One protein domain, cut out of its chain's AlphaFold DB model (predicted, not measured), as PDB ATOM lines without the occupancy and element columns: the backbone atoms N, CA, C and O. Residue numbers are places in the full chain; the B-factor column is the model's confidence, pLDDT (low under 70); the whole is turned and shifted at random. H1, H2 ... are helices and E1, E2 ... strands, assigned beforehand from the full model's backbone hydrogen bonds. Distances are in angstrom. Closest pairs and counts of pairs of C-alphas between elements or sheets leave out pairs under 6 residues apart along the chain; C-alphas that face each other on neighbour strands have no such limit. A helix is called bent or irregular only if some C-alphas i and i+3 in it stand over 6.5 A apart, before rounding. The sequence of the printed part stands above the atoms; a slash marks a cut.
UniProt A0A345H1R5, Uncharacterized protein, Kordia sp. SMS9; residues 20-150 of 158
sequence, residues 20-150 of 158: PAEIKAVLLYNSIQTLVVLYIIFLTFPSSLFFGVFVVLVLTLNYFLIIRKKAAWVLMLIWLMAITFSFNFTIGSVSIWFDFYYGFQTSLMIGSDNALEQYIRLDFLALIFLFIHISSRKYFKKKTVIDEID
ATOM      1  N   PRO A  20     239.008  89.301 247.605       89.62
ATOM      2  CA  PRO A  20     238.304  88.532 248.618       89.62
ATOM      3  C   PRO A  20     238.404  89.218 249.988       89.62
ATOM      4  O   PRO A  20     239.340  89.985 250.252       89.62
ATOM      5  N   ALA A  21     237.423  88.956 250.852       88.44
ATOM      6  CA  ALA A  21     237.300  89.607 252.154       88.44
ATOM      7  C   ALA A  21     238.530  89.364 253.041       88.44
ATOM      8  O   ALA A  21     238.981  90.281 253.721       88.44
ATOM      9  N   GLU A  22     239.129  88.173 252.957       88.62
ATOM     10  CA  GLU A  22     240.319  87.794 253.717       88.62
ATOM     11  C   GLU A  22     241.509  88.714 253.400       88.62
ATOM     12  O   GLU A  22     242.155  89.240 254.303       88.62
ATOM     13  N   ILE A  23     241.764  88.989 252.114       87.88
ATOM     14  CA  ILE A  23     242.865  89.879 251.706       87.88
ATOM     15  C   ILE A  23     242.544  91.329 252.085       87.88
ATOM     16  O   ILE A  23     243.431  92.050 252.533       87.88
ATOM     17  N   LYS A  24     241.282  91.763 251.956       90.00
ATOM     18  CA  LYS A  24     240.858  93.107 252.385       90.00
ATOM     19  C   LYS A  24     241.078  93.321 253.885       90.00
ATOM     20  O   LYS A  24     241.561  94.380 254.268       90.00
ATOM     21  N   ALA A  25     240.775  92.318 254.708       90.00
ATOM     22  CA  ALA A  25     240.989  92.369 256.151       90.00
ATOM     23  C   ALA A  25     242.480  92.516 256.500       90.00
ATOM     24  O   ALA A  25     242.835  93.399 257.276       90.00
ATOM     25  N   VAL A  26     243.356  91.723 255.868       89.56
ATOM     26  CA  VAL A  26     244.818  91.823 256.059       89.56
ATOM     27  C   VAL A  26     245.348  93.188 255.610       89.56
ATOM     28  O   VAL A  26     246.127  93.816 256.323       89.56
ATOM     29  N   LEU A  27     244.894  93.690 254.457       91.12
ATOM     30  CA  LEU A  27     245.276  95.021 253.973       91.12
ATOM     31  C   LEU A  27     244.838  96.128 254.941       91.12
ATOM     32  O   LEU A  27     245.610  97.055 255.191       91.12
ATOM     33  N   LEU A  28     243.622  96.038 255.486       90.44
ATOM     34  CA  LEU A  28     243.104  96.996 256.460       90.44
ATOM     35  C   LEU A  28     243.926  96.976 257.750       90.44
ATOM     36  O   LEU A  28     244.359  98.034 258.199       90.44
ATOM     37  N   TYR A  29     244.192  95.789 258.297       87.38
ATOM     38  CA  TYR A  29     245.024  95.626 259.489       87.38
ATOM     39  C   TYR A  29     246.408  96.252 259.307       87.38
ATOM     40  O   TYR A  29     246.803  97.118 260.086       87.38
ATOM     41  N   ASN A  30     247.092  95.918 258.211       88.25
ATOM     42  CA  ASN A  30     248.405  96.482 257.902       88.25
ATOM     43  C   ASN A  30     248.358  98.006 257.718       88.25
ATOM     44  O   ASN A  30     249.312  98.701 258.062       88.25
ATOM     45  N   SER A  31     247.265  98.538 257.164       88.19
ATOM     46  CA  SER A  31     247.091  99.984 256.976       88.19
ATOM     47  C   SER A  31     246.927 100.699 258.315       88.19
ATOM     48  O   SER A  31     247.580 101.714 258.544       88.19
ATOM     49  N   ILE A  32     246.119 100.144 259.225       85.94
ATOM     50  CA  ILE A  32     245.969 100.656 260.592       85.94
ATOM     51  C   ILE A  32     247.318 100.610 261.315       85.94
ATOM     52  O   ILE A  32     247.751 101.626 261.851       85.94
ATOM     53  N   GLN A  33     248.025  99.479 261.262       80.62
ATOM     54  CA  GLN A  33     249.349  99.341 261.870       80.62
ATOM     55  C   GLN A  33     250.331 100.392 261.329       80.62
ATOM     56  O   GLN A  33     251.032 101.047 262.095       80.62
ATOM     57  N   THR A  34     250.341 100.601 260.010       85.50
ATOM     58  CA  THR A  34     251.196 101.604 259.362       85.50
ATOM     59  C   THR A  34     250.885 103.019 259.858       85.50
ATOM     60  O   THR A  34     251.809 103.786 260.120       85.50
ATOM     61  N   LEU A  35     249.604 103.368 260.031       84.25
ATOM     62  CA  LEU A  35     249.196 104.666 260.577       84.25
ATOM     63  C   LEU A  35     249.659 104.855 262.024       84.25
ATOM     64  O   LEU A  35     250.137 105.933 262.368       84.25
ATOM     65  N   VAL A  36     249.570 103.813 262.853       80.75
ATOM     66  CA  VAL A  36     250.063 103.872 264.236       80.75
ATOM     67  C   VAL A  36     251.582 104.070 264.262       80.75
ATOM     68  O   VAL A  36     252.072 104.925 264.996       80.75
ATOM     69  N   VAL A  37     252.339 103.348 263.427       78.00
ATOM     70  CA  VAL A  37     253.797 103.532 263.310       78.00
ATOM     71  C   VAL A  37     254.132 104.954 262.854       78.00
ATOM     72  O   VAL A  37     254.992 105.598 263.449       78.00
ATOM     73  N   LEU A  38     253.433 105.479 261.844       82.12
ATOM     74  CA  LEU A  38     253.615 106.855 261.374       82.12
ATOM     75  C   LEU A  38     253.329 107.891 262.470       82.12
ATOM     76  O   LEU A  38     254.071 108.864 262.599       82.12
ATOM     77  N   TYR A  39     252.297 107.668 263.282       79.75
ATOM     78  CA  TYR A  39     251.989 108.522 264.425       79.75
ATOM     79  C   TYR A  39     253.121 108.518 265.466       79.75
ATOM     80  O   TYR A  39     253.542 109.577 265.927       79.75
ATOM     81  N   ILE A  40     253.689 107.347 265.775       74.94
ATOM     82  CA  ILE A  40     254.843 107.230 266.683       74.94
ATOM     83  C   ILE A  40     256.079 107.931 266.100       74.94
ATOM     84  O   ILE A  40     256.766 108.655 266.822       74.94
ATOM     85  N   ILE A  41     256.354 107.767 264.799       76.12
ATOM     86  CA  ILE A  41     257.457 108.448 264.095       76.12
ATOM     87  C   ILE A  41     257.346 109.964 264.251       76.12
ATOM     88  O   ILE A  41     258.355 110.615 264.523       76.12
ATOM     89  N   PHE A  42     256.135 110.509 264.089       80.19
ATOM     90  CA  PHE A  42     255.860 111.936 264.247       80.19
ATOM     91  C   PHE A  42     256.151 112.422 265.674       80.19
ATOM     92  O   PHE A  42     256.783 113.460 265.845       80.19
ATOM     93  N   LEU A  43     255.758 111.652 266.694       76.81
ATOM     94  CA  LEU A  43     255.995 111.997 268.102       76.81
ATOM     95  C   LEU A  43     257.466 111.879 268.539       76.81
ATOM     96  O   LEU A  43     257.870 112.532 269.497       76.81
ATOM     97  N   THR A  44     258.259 111.039 267.871       71.75
ATOM     98  CA  THR A  44     259.637 110.681 268.275       71.75
ATOM     99  C   THR A  44     260.719 111.247 267.351       71.75
ATOM    100  O   THR A  44     261.894 110.882 267.446       71.75
ATOM    101  N   PHE A  45     260.337 112.138 266.436       68.75
ATOM    102  CA  PHE A  45     261.254 112.770 265.494       68.75
ATOM    103  C   PHE A  45     262.338 113.581 266.238       68.75
ATOM    104  O   PHE A  45     261.994 114.312 267.169       68.75
ATOM    105  N   PRO A  46     263.634 113.497 265.857       65.69
ATOM    106  CA  PRO A  46     264.186 112.934 264.613       65.69
ATOM    107  C   PRO A  46     264.768 111.510 264.703       65.69
ATOM    108  O   PRO A  46     265.259 110.995 263.698       65.69
ATOM    109  N   SER A  47     264.709 110.837 265.853       60.81
ATOM    110  CA  SER A  47     265.348 109.523 266.073       60.81
ATOM    111  C   SER A  47     264.702 108.355 265.297       60.81
ATOM    112  O   SER A  47     265.054 107.196 265.503       60.81
ATOM    113  N   SER A  48     263.745 108.636 264.407       64.12
ATOM    114  CA  SER A  48     262.760 107.685 263.887       64.12
ATOM    115  C   SER A  48     262.938 107.281 262.412       64.12
ATOM    116  O   SER A  48     262.107 106.547 261.877       64.12
ATOM    117  N   LEU A  49     264.039 107.673 261.751       62.97
ATOM    118  CA  LEU A  49     264.310 107.326 260.340       62.97
ATOM    119  C   LEU A  49     264.282 105.809 260.061       62.97
ATOM    120  O   LEU A  49     263.811 105.390 259.004       62.97
ATOM    121  N   PHE A  50     264.719 104.984 261.017       66.19
ATOM    122  CA  PHE A  50     264.691 103.519 260.905       66.19
ATOM    123  C   PHE A  50     263.264 102.973 260.734       66.19
ATOM    124  O   PHE A  50     263.032 102.085 259.915       66.19
ATOM    125  N   PHE A  51     262.280 103.558 261.423       67.94
ATOM    126  CA  PHE A  51     260.875 103.148 261.331       67.94
ATOM    127  C   PHE A  51     260.233 103.518 259.985       67.94
ATOM    128  O   PHE A  51     259.335 102.818 259.516       67.94
ATOM    129  N   GLY A  52     260.729 104.565 259.315       72.50
ATOM    130  CA  GLY A  52     260.256 104.961 257.985       72.50
ATOM    131  C   GLY A  52     260.486 103.883 256.919       72.50
ATOM    132  O   GLY A  52     259.627 103.662 256.067       72.50
ATOM    133  N   VAL A  53     261.598 103.144 257.003       78.75
ATOM    134  CA  VAL A  53     261.898 102.037 256.077       78.75
ATOM    135  C   VAL A  53     260.874 100.905 256.219       78.75
ATOM    136  O   VAL A  53     260.406 100.370 255.212       78.75
ATOM    137  N   PHE A  54     260.460 100.581 257.447       77.12
ATOM    138  CA  PHE A  54     259.430  99.563 257.691       77.12
ATOM    139  C   PHE A  54     258.073  99.967 257.127       77.12
ATOM    140  O   PHE A  54     257.398  99.142 256.513       77.12
ATOM    141  N   VAL A  55     257.694 101.240 257.263       83.06
ATOM    142  CA  VAL A  55     256.457 101.766 256.669       83.06
ATOM    143  C   VAL A  55     256.452 101.560 255.153       83.06
ATOM    144  O   VAL A  55     255.490 101.023 254.600       83.06
ATOM    145  N   VAL A  56     257.544 101.923 254.474       86.31
ATOM    146  CA  VAL A  56     257.657 101.750 253.017       86.31
ATOM    147  C   VAL A  56     257.587 100.272 252.627       86.31
ATOM    148  O   VAL A  56     256.901  99.928 251.660       86.31
ATOM    149  N   LEU A  57     258.241  99.386 253.383       86.31
ATOM    150  CA  LEU A  57     258.193  97.942 253.149       86.31
ATOM    151  C   LEU A  57     256.757  97.397 253.242       86.31
ATOM    152  O   LEU A  57     256.300  96.727 252.315       86.31
ATOM    153  N   VAL A  58     256.027  97.712 254.317       86.62
ATOM    154  CA  VAL A  58     254.651  97.229 254.538       86.62
ATOM    155  C   VAL A  58     253.700  97.752 253.458       86.62
ATOM    156  O   VAL A  58     252.926  96.978 252.890       86.62
ATOM    157  N   LEU A  59     253.801  99.035 253.093       88.81
ATOM    158  CA  LEU A  59     253.007  99.617 252.004       88.81
ATOM    159  C   LEU A  59     253.304  98.946 250.655       88.81
ATOM    160  O   LEU A  59     252.385  98.649 249.886       88.81
ATOM    161  N   THR A  60     254.575  98.649 250.388       90.12
ATOM    162  CA  THR A  60     255.001  97.951 249.169       90.12
ATOM    163  C   THR A  60     254.434  96.532 249.119       90.12
ATOM    164  O   THR A  60     253.918  96.098 248.085       90.12
ATOM    165  N   LEU A  61     254.461  95.802 250.237       90.25
ATOM    166  CA  LEU A  61     253.864  94.470 250.314       90.25
ATOM    167  C   LEU A  61     252.341  94.512 250.125       90.25
ATOM    168  O   LEU A  61     251.809  93.696 249.371       90.25
ATOM    169  N   ASN A  62     251.650  95.487 250.727       90.19
ATOM    170  CA  ASN A  62     250.217  95.706 250.519       90.19
ATOM    171  C   ASN A  62     249.889  95.935 249.036       90.19
ATOM    172  O   ASN A  62     248.972  95.314 248.497       90.19
ATOM    173  N   TYR A  63     250.678  96.759 248.345       89.38
ATOM    174  CA  TYR A  63     250.525  96.973 246.907       89.38
ATOM    175  C   TYR A  63     250.653  95.666 246.106       89.38
ATOM    176  O   TYR A  63     249.804  95.347 245.270       89.38
ATOM    177  N   PHE A  64     251.677  94.855 246.380       89.31
ATOM    178  CA  PHE A  64     251.868  93.594 245.660       89.31
ATOM    179  C   PHE A  64     250.851  92.502 246.030       89.31
ATOM    180  O   PHE A  64     250.582  91.622 245.203       89.31
ATOM    181  N   LEU A  65     250.248  92.567 247.220       88.06
ATOM    182  CA  LEU A  65     249.109  91.727 247.598       88.06
ATOM    183  C   LEU A  65     247.863  92.054 246.773       88.06
ATOM    184  O   LEU A  65     247.181  91.128 246.334       88.06
ATOM    185  N   ILE A  66     247.604  93.335 246.479       87.81
ATOM    186  CA  ILE A  66     246.500  93.746 245.590       87.81
ATOM    187  C   ILE A  66     246.684  93.142 244.191       87.81
ATOM    188  O   ILE A  66     245.736  92.626 243.602       87.81
ATOM    189  N   ILE A  67     247.927  93.103 243.699       85.88
ATOM    190  CA  ILE A  67     248.293  92.488 242.408       85.88
ATOM    191  C   ILE A  67     248.331  90.946 242.492       85.88
ATOM    192  O   ILE A  67     248.622  90.257 241.513       85.88
ATOM    193  N   ARG A  68     248.013  90.368 243.656       84.38
ATOM    194  CA  ARG A  68     247.978  88.924 243.920       84.38
ATOM    195  C   ARG A  68     249.308  88.216 243.637       84.38
ATOM    196  O   ARG A  68     249.348  87.081 243.159       84.38
ATOM    197  N   LYS A  69     250.439  88.872 243.922       87.38
ATOM    198  CA  LYS A  69     251.765  88.258 243.756       87.38
ATOM    199  C   LYS A  69     252.051  87.270 244.890       87.38
ATOM    200  O   LYS A  69     252.072  87.641 246.059       87.38
ATOM    201  N   LYS A  70     252.371  86.019 244.535       86.31
ATOM    202  CA  LYS A  70     252.697  84.950 245.500       86.31
ATOM    203  C   LYS A  70     253.864  85.312 246.428       86.31
ATOM    204  O   LYS A  70     253.799  85.017 247.614       86.31
ATOM    205  N   ALA A  71     254.904  85.970 245.910       88.00
ATOM    206  CA  ALA A  71     256.047  86.398 246.721       88.00
ATOM    207  C   ALA A  71     255.632  87.371 247.837       88.00
ATOM    208  O   ALA A  71     256.056  87.209 248.975       88.00
ATOM    209  N   ALA A  72     254.737  88.318 247.538       89.75
ATOM    210  CA  ALA A  72     254.219  89.254 248.533       89.75
ATOM    211  C   ALA A  72     253.357  88.558 249.589       89.75
ATOM    212  O   ALA A  72     253.441  88.901 250.761       89.75
ATOM    213  N   TRP A  73     252.590  87.534 249.199       92.56
ATOM    214  CA  TRP A  73     251.857  86.704 250.155       92.56
ATOM    215  C   TRP A  73     252.790  85.989 251.140       92.56
ATOM    216  O   TRP A  73     252.537  86.019 252.342       92.56
ATOM    217  N   VAL A  74     253.889  85.401 250.652       92.50
ATOM    218  CA  VAL A  74     254.883  84.723 251.504       92.50
ATOM    219  C   VAL A  74     255.605  85.715 252.415       92.50
ATOM    220  O   VAL A  74     255.721  85.465 253.608       92.50
ATOM    221  N   LEU A  75     256.054  86.853 251.881       91.94
ATOM    222  CA  LEU A  75     256.721  87.884 252.682       91.94
ATOM    223  C   LEU A  75     255.790  88.454 253.758       91.94
ATOM    224  O   LEU A  75     256.210  88.620 254.898       91.94
ATOM    225  N   MET A  76     254.515  88.675 253.430       91.31
ATOM    226  CA  MET A  76     253.518  89.107 254.410       91.31
ATOM    227  C   MET A  76     253.253  88.039 255.476       91.31
ATOM    228  O   MET A  76     253.040  88.372 256.634       91.31
ATOM    229  N   LEU A  77     253.297  86.754 255.113       91.94
ATOM    230  CA  LEU A  77     253.162  85.668 256.082       91.94
ATOM    231  C   LEU A  77     254.317  85.686 257.090       91.94
ATOM    232  O   LEU A  77     254.077  85.583 258.287       91.94
ATOM    233  N   ILE A  78     255.553  85.854 256.610       90.00
ATOM    234  CA  ILE A  78     256.738  85.981 257.471       90.00
ATOM    235  C   ILE A  78     256.600  87.197 258.390       90.00
ATOM    236  O   ILE A  78     256.848  87.089 259.586       90.00
ATOM    237  N   TRP A  79     256.153  88.328 257.845       87.19
ATOM    238  CA  TRP A  79     255.926  89.555 258.606       87.19
ATOM    239  C   TRP A  79     254.869  89.383 259.709       87.19
ATOM    240  O   TRP A  79     255.128  89.718 260.860       87.19
ATOM    241  N   LEU A  80     253.709  88.798 259.391       86.56
ATOM    242  CA  LEU A  80     252.656  88.531 260.375       86.56
ATOM    243  C   LEU A  80     253.103  87.524 261.438       86.56
ATOM    244  O   LEU A  80     252.762  87.704 262.601       86.56
ATOM    245  N   MET A  81     253.888  86.502 261.077       86.38
ATOM    246  CA  MET A  81     254.493  85.606 262.069       86.38
ATOM    247  C   MET A  81     255.436  86.375 262.996       86.38
ATOM    248  O   MET A  81     255.314  86.237 264.206       86.38
ATOM    249  N   ALA A  82     256.314  87.225 262.454       80.56
ATOM    250  CA  ALA A  82     257.209  88.036 263.274       80.56
ATOM    251  C   ALA A  82     256.421  88.895 264.278       80.56
ATOM    252  O   ALA A  82     256.719  88.855 265.459       80.56
ATOM    253  N   ILE A  83     255.364  89.589 263.845       78.44
ATOM    254  CA  ILE A  83     254.543  90.418 264.748       78.44
ATOM    255  C   ILE A  83     253.744  89.576 265.753       78.44
ATOM    256  O   ILE A  83     253.515  90.011 266.873       78.44
ATOM    257  N   THR A  84     253.298  88.379 265.367       79.19
ATOM    258  CA  THR A  84     252.491  87.518 266.247       79.19
ATOM    259  C   THR A  84     253.304  86.975 267.419       79.19
ATOM    260  O   THR A  84     252.767  86.828 268.517       79.19
ATOM    261  N   PHE A  85     254.577  86.654 267.180       75.75
ATOM    262  CA  PHE A  85     255.451  86.026 268.161       75.75
ATOM    263  C   PHE A  85     256.515  87.018 268.635       75.75
ATOM    264  O   PHE A  85     257.561  87.174 268.006       75.75
ATOM    265  N   SER A  86     256.276  87.629 269.792       69.06
ATOM    266  CA  SER A  86     257.329  88.318 270.538       69.06
ATOM    267  C   SER A  86     258.058  87.298 271.413       69.06
ATOM    268  O   SER A  86     257.427  86.463 272.070       69.06
ATOM    269  N   PHE A  87     259.385  87.341 271.448       63.81
ATOM    270  CA  PHE A  87     260.179  86.428 272.267       63.81
ATOM    271  C   PHE A  87     261.330  87.149 272.954       63.81
ATOM    272  O   PHE A  87     261.940  88.062 272.401       63.81
ATOM    273  N   ASN A  88     261.647  86.705 274.164       59.78
ATOM    274  CA  ASN A  88     262.870  87.070 274.859       59.78
ATOM    275  C   ASN A  88     263.583  85.788 275.286       59.78
ATOM    276  O   ASN A  88     263.042  84.992 276.057       59.78
ATOM    277  N   PHE A  89     264.783  85.592 274.748       56.12
ATOM    278  CA  PHE A  89     265.654  84.471 275.042       56.12
ATOM    279  C   PHE A  89     266.974  84.990 275.591       56.12
ATOM    280  O   PHE A  89     267.646  85.801 274.958       56.12
ATOM    281  N   THR A  90     267.370  84.501 276.759       53.47
ATOM    282  CA  THR A  90     268.665  84.835 277.353       53.47
ATOM    283  C   THR A  90     269.557  83.594 277.323       53.47
ATOM    284  O   THR A  90     269.130  82.517 277.732       53.47
ATOM    285  N   ILE A  91     270.785  83.729 276.815       59.12
ATOM    286  CA  ILE A  91     271.836  82.700 276.845       59.12
ATOM    287  C   ILE A  91     273.040  83.297 277.568       59.12
ATOM    288  O   ILE A  91     273.756  84.133 277.012       59.12
ATOM    289  N   GLY A  92     273.281  82.880 278.810       66.06
ATOM    290  CA  GLY A  92     274.354  83.458 279.621       66.06
ATOM    291  C   GLY A  92     274.153  84.965 279.821       66.06
ATOM    292  O   GLY A  92     273.133  85.378 280.361       66.06
ATOM    293  N   SER A  93     275.108  85.785 279.373       57.69
ATOM    294  CA  SER A  93     275.045  87.256 279.446       57.69
ATOM    295  C   SER A  93     274.435  87.930 278.209       57.69
ATOM    296  O   SER A  93     274.400  89.158 278.144       57.69
ATOM    297  N   VAL A  94     274.002  87.163 277.202       48.31
ATOM    298  CA  VAL A  94     273.432  87.695 275.957       48.31
ATOM    299  C   VAL A  94     271.918  87.526 275.983       48.31
ATOM    300  O   VAL A  94     271.423  86.402 276.061       48.31
ATOM    301  N   SER A  95     271.184  88.634 275.877       52.53
ATOM    302  CA  SER A  95     269.734  88.632 275.681       52.53
ATOM    303  C   SER A  95     269.390  88.930 274.222       52.53
ATOM    304  O   SER A  95     269.822  89.924 273.638       52.53
ATOM    305  N   ILE A  96     268.605  88.044 273.618       51.12
ATOM    306  CA  ILE A  96     267.984  88.228 272.310       51.12
ATOM    307  C   ILE A  96     266.508  88.482 272.574       51.12
ATOM    308  O   ILE A  96     265.788  87.589 273.019       51.12
ATOM    309  N   TRP A  97     266.054  89.698 272.293       53.62
ATOM    310  CA  TRP A  97     264.662  90.084 272.472       53.62
ATOM    311  C   TRP A  97     264.096  90.648 271.170       53.62
ATOM    312  O   TRP A  97     264.736  91.434 270.473       53.62
ATOM    313  N   PHE A  98     262.887  90.214 270.843       52.25
ATOM    314  CA  PHE A  98     262.069  90.742 269.768       52.25
ATOM    315  C   PHE A  98     260.696  91.034 270.363       52.25
ATOM    316  O   PHE A  98     259.974  90.106 270.728       52.25
ATOM    317  N   ASP A  99     260.367  92.318 270.518       60.59
ATOM    318  CA  ASP A  99     259.089  92.752 271.082       60.59
ATOM    319  C   ASP A  99     258.414  93.762 270.147       60.59
ATOM    320  O   ASP A  99     258.920  94.865 269.930       60.59
ATOM    321  N   PHE A 100     257.285  93.362 269.565       57.56
ATOM    322  CA  PHE A 100     256.394  94.228 268.797       57.56
ATOM    323  C   PHE A 100     255.027  94.252 269.488       57.56
ATOM    324  O   PHE A 100     254.257  93.301 269.403       57.56
ATOM    325  N   TYR A 101     254.736  95.342 270.201       57.69
ATOM    326  CA  TYR A 101     253.579  95.458 271.094       57.69
ATOM    327  C   TYR A 101     252.495  96.379 270.516       57.69
ATOM    328  O   TYR A 101     252.725  97.582 270.375       57.69
ATOM    329  N   TYR A 102     251.304  95.836 270.219       52.91
ATOM    330  CA  TYR A 102     250.148  96.621 269.750       52.91
ATOM    331  C   TYR A 102     248.781  96.234 270.373       52.91
ATOM    332  O   TYR A 102     247.753  96.716 269.891       52.91
ATOM    333  N   GLY A 103     248.708  95.435 271.453       54.78
ATOM    334  CA  GLY A 103     247.404  95.045 272.025       54.78
ATOM    335  C   GLY A 103     247.395  94.072 273.219       54.78
ATOM    336  O   GLY A 103     248.250  94.134 274.101       54.78
ATOM    337  N   PHE A 104     246.369  93.202 273.261       50.38
ATOM    338  CA  PHE A 104     246.144  92.183 274.300       50.38
ATOM    339  C   PHE A 104     247.116  91.005 274.149       50.38
ATOM    340  O   PHE A 104     247.116  90.322 273.123       50.38
ATOM    341  N   GLN A 105     247.893  90.734 275.197       57.09
ATOM    342  CA  GLN A 105     248.945  89.717 275.201       57.09
ATOM    343  C   GLN A 105     248.641  88.577 276.175       57.09
ATOM    344  O   GLN A 105     248.145  88.807 277.277       57.09
ATOM    345  N   THR A 106     249.016  87.353 275.798       51.56
ATOM    346  CA  THR A 106     249.321  86.302 276.783       51.56
ATOM    347  C   THR A 106     250.800  85.970 276.726       51.56
ATOM    348  O   THR A 106     251.390  85.895 275.647       51.56
ATOM    349  N   SER A 107     251.409  85.804 277.896       58.50
ATOM    350  CA  SER A 107     252.800  85.383 278.034       58.50
ATOM    351  C   SER A 107     252.842  83.953 278.553       58.50
ATOM    352  O   SER A 107     252.337  83.677 279.641       58.50
ATOM    353  N   LEU A 108     253.470  83.061 277.794       48.31
ATOM    354  CA  LEU A 108     253.900  81.761 278.284       48.31
ATOM    355  C   LEU A 108     255.330  81.914 278.811       48.31
ATOM    356  O   LEU A 108     256.239  82.281 278.062       48.31
ATOM    357  N   MET A 109     255.513  81.651 280.101       56.81
ATOM    358  CA  MET A 109     256.823  81.613 280.744       56.81
ATOM    359  C   MET A 109     257.292  80.162 280.799       56.81
ATOM    360  O   MET A 109     256.591  79.304 281.335       56.81
ATOM    361  N   ILE A 110     258.462  79.886 280.229       54.62
ATOM    362  CA  ILE A 110     259.113  78.578 280.316       54.62
ATOM    363  C   ILE A 110     260.401  78.786 281.110       54.62
ATOM    364  O   ILE A 110     261.321  79.458 280.646       54.62
ATOM    365  N   GLY A 111     260.450  78.242 282.326       53.44
ATOM    366  CA  GLY A 111     261.606  78.340 283.213       53.44
ATOM    367  C   GLY A 111     261.684  77.142 284.155       53.44
ATOM    368  O   GLY A 111     260.680  76.736 284.733       53.44
ATOM    369  N   SER A 112     262.883  76.573 284.275       44.19
ATOM    370  CA  SER A 112     263.276  75.672 285.360       44.19
ATOM    371  C   SER A 112     263.899  76.536 286.449       44.19
ATOM    372  O   SER A 112     264.754  77.366 286.131       44.19
ATOM    373  N   ASP A 113     263.472  76.341 287.695       51.62
ATOM    374  CA  ASP A 113     263.889  77.102 288.874       51.62
ATOM    375  C   ASP A 113     265.379  77.499 288.829       51.62
ATOM    376  O   ASP A 113     266.270  76.649 288.822       51.62
ATOM    377  N   ASN A 114     265.617  78.816 288.834       46.34
ATOM    378  CA  ASN A 114     266.877  79.525 289.109       46.34
ATOM    379  C   ASN A 114     267.812  79.985 287.974       46.34
ATOM    380  O   ASN A 114     268.797  80.648 288.296       46.34
ATOM    381  N   ALA A 115     267.531  79.796 286.682       46.72
ATOM    382  CA  ALA A 115     268.244  80.571 285.652       46.72
ATOM    383  C   ALA A 115     267.522  80.564 284.302       46.72
ATOM    384  O   ALA A 115     267.393  79.512 283.685       46.72
ATOM    385  N   LEU A 116     267.203  81.762 283.794       50.31
ATOM    386  CA  LEU A 116     266.688  82.053 282.445       50.31
ATOM    387  C   LEU A 116     265.165  81.935 282.312       50.31
ATOM    388  O   LEU A 116     264.620  80.934 281.854       50.31
ATOM    389  N   GLU A 117     264.483  83.023 282.662       54.22
ATOM    390  CA  GLU A 117     263.080  83.225 282.317       54.22
ATOM    391  C   GLU A 117     262.964  83.446 280.804       54.22
ATOM    392  O   GLU A 117     263.338  84.498 280.278       54.22
ATOM    393  N   GLN A 118     262.494  82.433 280.082       60.38
ATOM    394  CA  GLN A 118     262.197  82.558 278.661       60.38
ATOM    395  C   GLN A 118     260.732  82.944 278.513       60.38
ATOM    396  O   GLN A 118     259.837  82.253 279.008       60.38
ATOM    397  N   TYR A 119     260.494  84.053 277.819       61.31
ATOM    398  CA  TYR A 119     259.153  84.564 277.585       61.31
ATOM    399  C   TYR A 119     258.805  84.422 276.115       61.31
ATOM    400  O   TYR A 119     259.468  85.004 275.254       61.31
ATOM    401  N   ILE A 120     257.728  83.692 275.840       60.12
ATOM    402  CA  ILE A 120     257.057  83.722 274.543       60.12
ATOM    403  C   ILE A 120     255.753  84.481 274.749       60.12
ATOM    404  O   ILE A 120     254.919  84.097 275.570       60.12
ATOM    405  N   ARG A 121     255.588  85.583 274.026       64.56
ATOM    406  CA  ARG A 121     254.382  86.406 274.052       64.56
ATOM    407  C   ARG A 121     253.655  86.287 272.723       64.56
ATOM    408  O   ARG A 121     254.272  86.317 271.660       64.56
ATOM    409  N   LEU A 122     252.339  86.153 272.812       60.62
ATOM    410  CA  LEU A 122     251.445  86.056 271.667       60.62
ATOM    411  C   LEU A 122     250.552  87.292 271.598       60.62
ATOM    412  O   LEU A 122     249.794  87.556 272.536       60.62
ATOM    413  N   ASP A 123     250.609  88.004 270.473       72.00
ATOM    414  CA  ASP A 123     249.623  89.032 270.130       72.00
ATOM    415  C   ASP A 123     248.416  88.355 269.465       72.00
ATOM    416  O   ASP A 123     248.479  87.883 268.325       72.00
ATOM    417  N   PHE A 124     247.295  88.280 270.190       69.88
ATOM    418  CA  PHE A 124     246.081  87.629 269.689       69.88
ATOM    419  C   PHE A 124     245.470  88.340 268.487       69.88
ATOM    420  O   PHE A 124     244.871  87.685 267.633       69.88
ATOM    421  N   LEU A 125     245.601  89.665 268.409       75.94
ATOM    422  CA  LEU A 125     245.075  90.416 267.281       75.94
ATOM    423  C   LEU A 125     245.872  90.052 266.027       75.94
ATOM    424  O   LEU A 125     245.280  89.687 265.011       75.94
ATOM    425  N   ALA A 126     247.203  90.053 266.125       80.19
ATOM    426  CA  ALA A 126     248.079  89.610 265.042       80.19
ATOM    427  C   ALA A 126     247.832  88.137 264.664       80.19
ATOM    428  O   ALA A 126     247.766  87.815 263.477       80.19
ATOM    429  N   LEU A 127     247.591  87.262 265.648       84.38
ATOM    430  CA  LEU A 127     247.281  85.847 265.428       84.38
ATOM    431  C   LEU A 127     245.999  85.648 264.600       84.38
ATOM    432  O   LEU A 127     245.977  84.821 263.687       84.38
ATOM    433  N   ILE A 128     244.940  86.421 264.868       85.81
ATOM    434  CA  ILE A 128     243.699  86.385 264.074       85.81
ATOM    435  C   ILE A 128     244.002  86.727 262.611       85.81
ATOM    436  O   ILE A 128     243.603  85.994 261.702       85.81
ATOM    437  N   PHE A 129     244.748  87.808 262.369       88.38
ATOM    438  CA  PHE A 129     245.108  88.213 261.010       88.38
ATOM    439  C   PHE A 129     246.082  87.243 260.339       88.38
ATOM    440  O   PHE A 129     245.986  87.041 259.129       88.38
ATOM    441  N   LEU A 130     246.947  86.567 261.099       90.12
ATOM    442  CA  LEU A 130     247.788  85.482 260.602       90.12
ATOM    443  C   LEU A 130     246.937  84.312 260.088       90.12
ATOM    444  O   LEU A 130     247.151  83.849 258.967       90.12
ATOM    445  N   PHE A 131     245.925  83.871 260.844       90.62
ATOM    446  CA  PHE A 131     245.008  82.816 260.395       90.62
ATOM    447  C   PHE A 131     244.198  83.228 259.158       90.62
ATOM    448  O   PHE A 131     244.083  82.444 258.208       90.62
ATOM    449  N   ILE A 132     243.688  84.464 259.120       92.50
ATOM    450  CA  ILE A 132     243.002  85.020 257.941       92.50
ATOM    451  C   ILE A 132     243.954  85.061 256.733       92.50
ATOM    452  O   ILE A 132     243.580  84.710 255.612       92.50
ATOM    453  N   HIS A 133     245.215  85.438 256.938       93.19
ATOM    454  CA  HIS A 133     246.201  85.482 255.863       93.19
ATOM    455  C   HIS A 133     246.547  84.083 255.343       93.19
ATOM    456  O   HIS A 133     246.619  83.881 254.127       93.19
ATOM    457  N   ILE A 134     246.676  83.091 256.229       92.38
ATOM    458  CA  ILE A 134     246.884  81.684 255.858       92.38
ATOM    459  C   ILE A 134     245.698  81.156 255.039       92.38
ATOM    460  O   ILE A 134     245.909  80.522 254.000       92.38
ATOM    461  N   SER A 135     244.458  81.450 255.442       90.69
ATOM    462  CA  SER A 135     243.261  81.003 254.714       90.69
ATOM    463  C   SER A 135     243.164  81.618 253.307       90.69
ATOM    464  O   SER A 135     242.685  80.970 252.369       90.69
ATOM    465  N   SER A 136     243.728  82.815 253.111       91.06
ATOM    466  CA  SER A 136     243.796  83.479 251.804       91.06
ATOM    467  C   SER A 136     244.740  82.800 250.794       91.06
ATOM    468  O   SER A 136     244.684  83.112 249.601       91.06
ATOM    469  N   ARG A 137     245.559  81.816 251.209       89.38
ATOM    470  CA  ARG A 137     246.516  81.091 250.341       89.38
ATOM    471  C   ARG A 137     245.888  80.569 249.046       89.38
ATOM    472  O   ARG A 137     246.555  80.536 248.010       89.38
ATOM    473  N   LYS A 138     244.618  80.155 249.097       87.25
ATOM    474  CA  LYS A 138     243.857  79.633 247.947       87.25
ATOM    475  C   LYS A 138     243.828  80.607 246.758       87.25
ATOM    476  O   LYS A 138     243.903  80.159 245.622       87.25
ATOM    477  N   TYR A 139     243.857  81.917 247.005       83.81
ATOM    478  CA  TYR A 139     243.813  82.953 245.964       83.81
ATOM    479  C   TYR A 139     245.157  83.224 245.272       83.81
ATOM    480  O   TYR A 139     245.196  83.941 244.273       83.81
ATOM    481  N   PHE A 140     246.253  82.667 245.797       83.19
ATOM    482  CA  PHE A 140     247.618  82.859 245.288       83.19
ATOM    483  C   PHE A 140     248.223  81.566 244.720       83.19
ATOM    484  O   PHE A 140     249.410  81.528 244.368       83.19
ATOM    485  N   LYS A 141     247.435  80.484 244.644       75.62
ATOM    486  CA  LYS A 141     247.828  79.260 243.942       75.62
ATOM    487  C   LYS A 141     247.825  79.509 242.431       75.62
ATOM    488  O   LYS A 141     247.045  80.306 241.915       75.62
ATOM    489  N   LYS A 142     248.729  78.832 241.719       67.69
ATOM    490  CA  LYS A 142     248.700  78.793 240.254       67.69
ATOM    491  C   LYS A 142     247.421  78.046 239.859       67.69
ATOM    492  O   LYS A 142     247.214  76.960 240.397       67.69
ATOM    493  N   LYS A 143     246.589  78.625 238.984       63.38
ATOM    494  CA  LYS A 143     245.404  77.932 238.461       63.38
ATOM    495  C   LYS A 143     245.840  76.613 237.830       63.38
ATOM    496  O   LYS A 143     246.822  76.584 237.082       63.38
ATOM    497  N   THR A 144     245.171  75.535 238.206       66.75
ATOM    498  CA  THR A 144     245.329  74.237 237.559       66.75
ATOM    499  C   THR A 144     244.360  74.133 236.384       66.75
ATOM    500  O   THR A 144     243.388  74.880 236.313       66.75
ATOM    501  N   VAL A 145     244.613  73.198 235.464       65.75
ATOM    502  CA  VAL A 145     243.725  72.947 234.312       65.75
ATOM    503  C   VAL A 145     242.303  72.596 234.774       65.75
ATOM    504  O   VAL A 145     241.337  72.969 234.125       65.75
ATOM    505  N   ILE A 146     242.167  71.942 235.931       69.38
ATOM    506  CA  ILE A 146     240.872  71.588 236.527       69.38
ATOM    507  C   ILE A 146     240.116  72.848 236.972       69.38
ATOM    508  O   ILE A 146     238.936  72.984 236.671       69.38
ATOM    509  N   ASP A 147     240.805  73.809 237.598       66.06
ATOM    510  CA  ASP A 147     240.192  75.081 238.009       66.06
ATOM    511  C   ASP A 147     239.715  75.908 236.799       66.06
ATOM    512  O   ASP A 147     238.737  76.644 236.889       66.06
ATOM    513  N   GLU A 148     240.408  75.805 235.658       65.62
ATOM    514  CA  GLU A 148     239.998  76.465 234.412       65.62
ATOM    515  C   GLU A 148     238.759  75.805 233.796       65.62
ATOM    516  O   GLU A 148     237.868  76.511 233.328       65.62
ATOM    517  N   ILE A 149     238.677  74.472 233.834       70.94
ATOM    518  CA  ILE A 149     237.507  73.720 233.358       70.94
ATOM    519  C   ILE A 149     236.278  74.026 234.228       70.94
ATOM    520  O   ILE A 149     235.205  74.279 233.684       70.94
ATOM    521  N   ASP A 150     236.431  74.088 235.553       70.44
ATOM    522  CA  ASP A 150     235.342  74.440 236.476       70.44
ATOM    523  C   ASP A 150     234.866  75.894 236.305       70.44
ATOM    524  O   ASP A 150     233.665  76.166 236.359       70.44
TER     525      ASP A 150
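Overview. This is residues 20 to 150 of the 158 residues of an uncharacterized protein of Kordia sp. SMS9 (UniProt A0A345H1R5). A small, four-stranded sheet sits at one end, and two helices side by side, H3 and H4, run from it. A helical hairpin, H1 and H2, splays from this pair as the second limb of a V, while H5 sticks out far from the sheet. The 131 printed residues hold five named helices and four strands, in the order H1 H2 H3 E1 E2 E3 E4 H4 H5; the sheet, E2 E1 E4 E3, is antiparallel. The class is mixed, the whole loose, with radius of gyration of the C-alphas 18.1 A and spans of 63 by 40 by 24 A.

Along the chain. Strands are E1, residues 85 to 91, 18.8 A; E2, 94 to 98; E3, 105 to 110; and E4, 118 to 123. Helices are H1, 21 to 43, 33.2 A, beginning at C-alpha 21 (237.300, 89.607, 252.154); H2, 49 to 66, 26.8 A; H3, 70 to 84, 20.9 A; H4, 124 to 140, 24.9 A; and H5, 145 to 150, ending at C-alpha 150 (235.342, 74.440, 236.476). H4 is only just irregular, C-alphas 135 and 138 being 6.9 A apart, with a kink of 28 degrees near residue 134.

Arrangement. Within hydrogen-bond range are N 89 and O 96, 2.8 A, in the hairpin E1 and E2; N 121 and O 86, 2.8 A, between the antiparallel neighbours E4 and E1; and N 108 and O 120, 2.8 A, in the hairpin E3 and E4. H3 and H4 only graze the sheet, with residues 82 to 84 and 124 to 127. They touch at a shallow tilt of 13 degrees, opposite ways; closest are C-alphas 84 and 126, 5.0 A. H1 and H2 touch at 16 degrees, a shallow tilt, C-alphas 34 and 55 closest at 5.9 A. H1, with residues 22 to 29 alone, touches H4 at a steep tilt of 47 degrees, C-alphas 22 and 132 closest at 5.7 A. H2, with residues 61 to 65 alone, touches H3 at a steep 48 degrees, C-alphas 61 and 72 closest at 5.5 A. Every O i to N i+4 pair is within hydrogen-bond range in H1, H3 and H5; 12 of 14 are in H2 and 9 of 13 in H4.

Size, cuts and confidence. The farthest C-alphas, of Asn 114 and Ile 149, are 63.3 A apart. The printed part has no cut and no long link. Residues 42 to 47 and 143 to 150 stand free. Mean pLDDT of the printed part is 74.6, under 70 at 45 to 51, 86 to 122, 124 and 142 to 148.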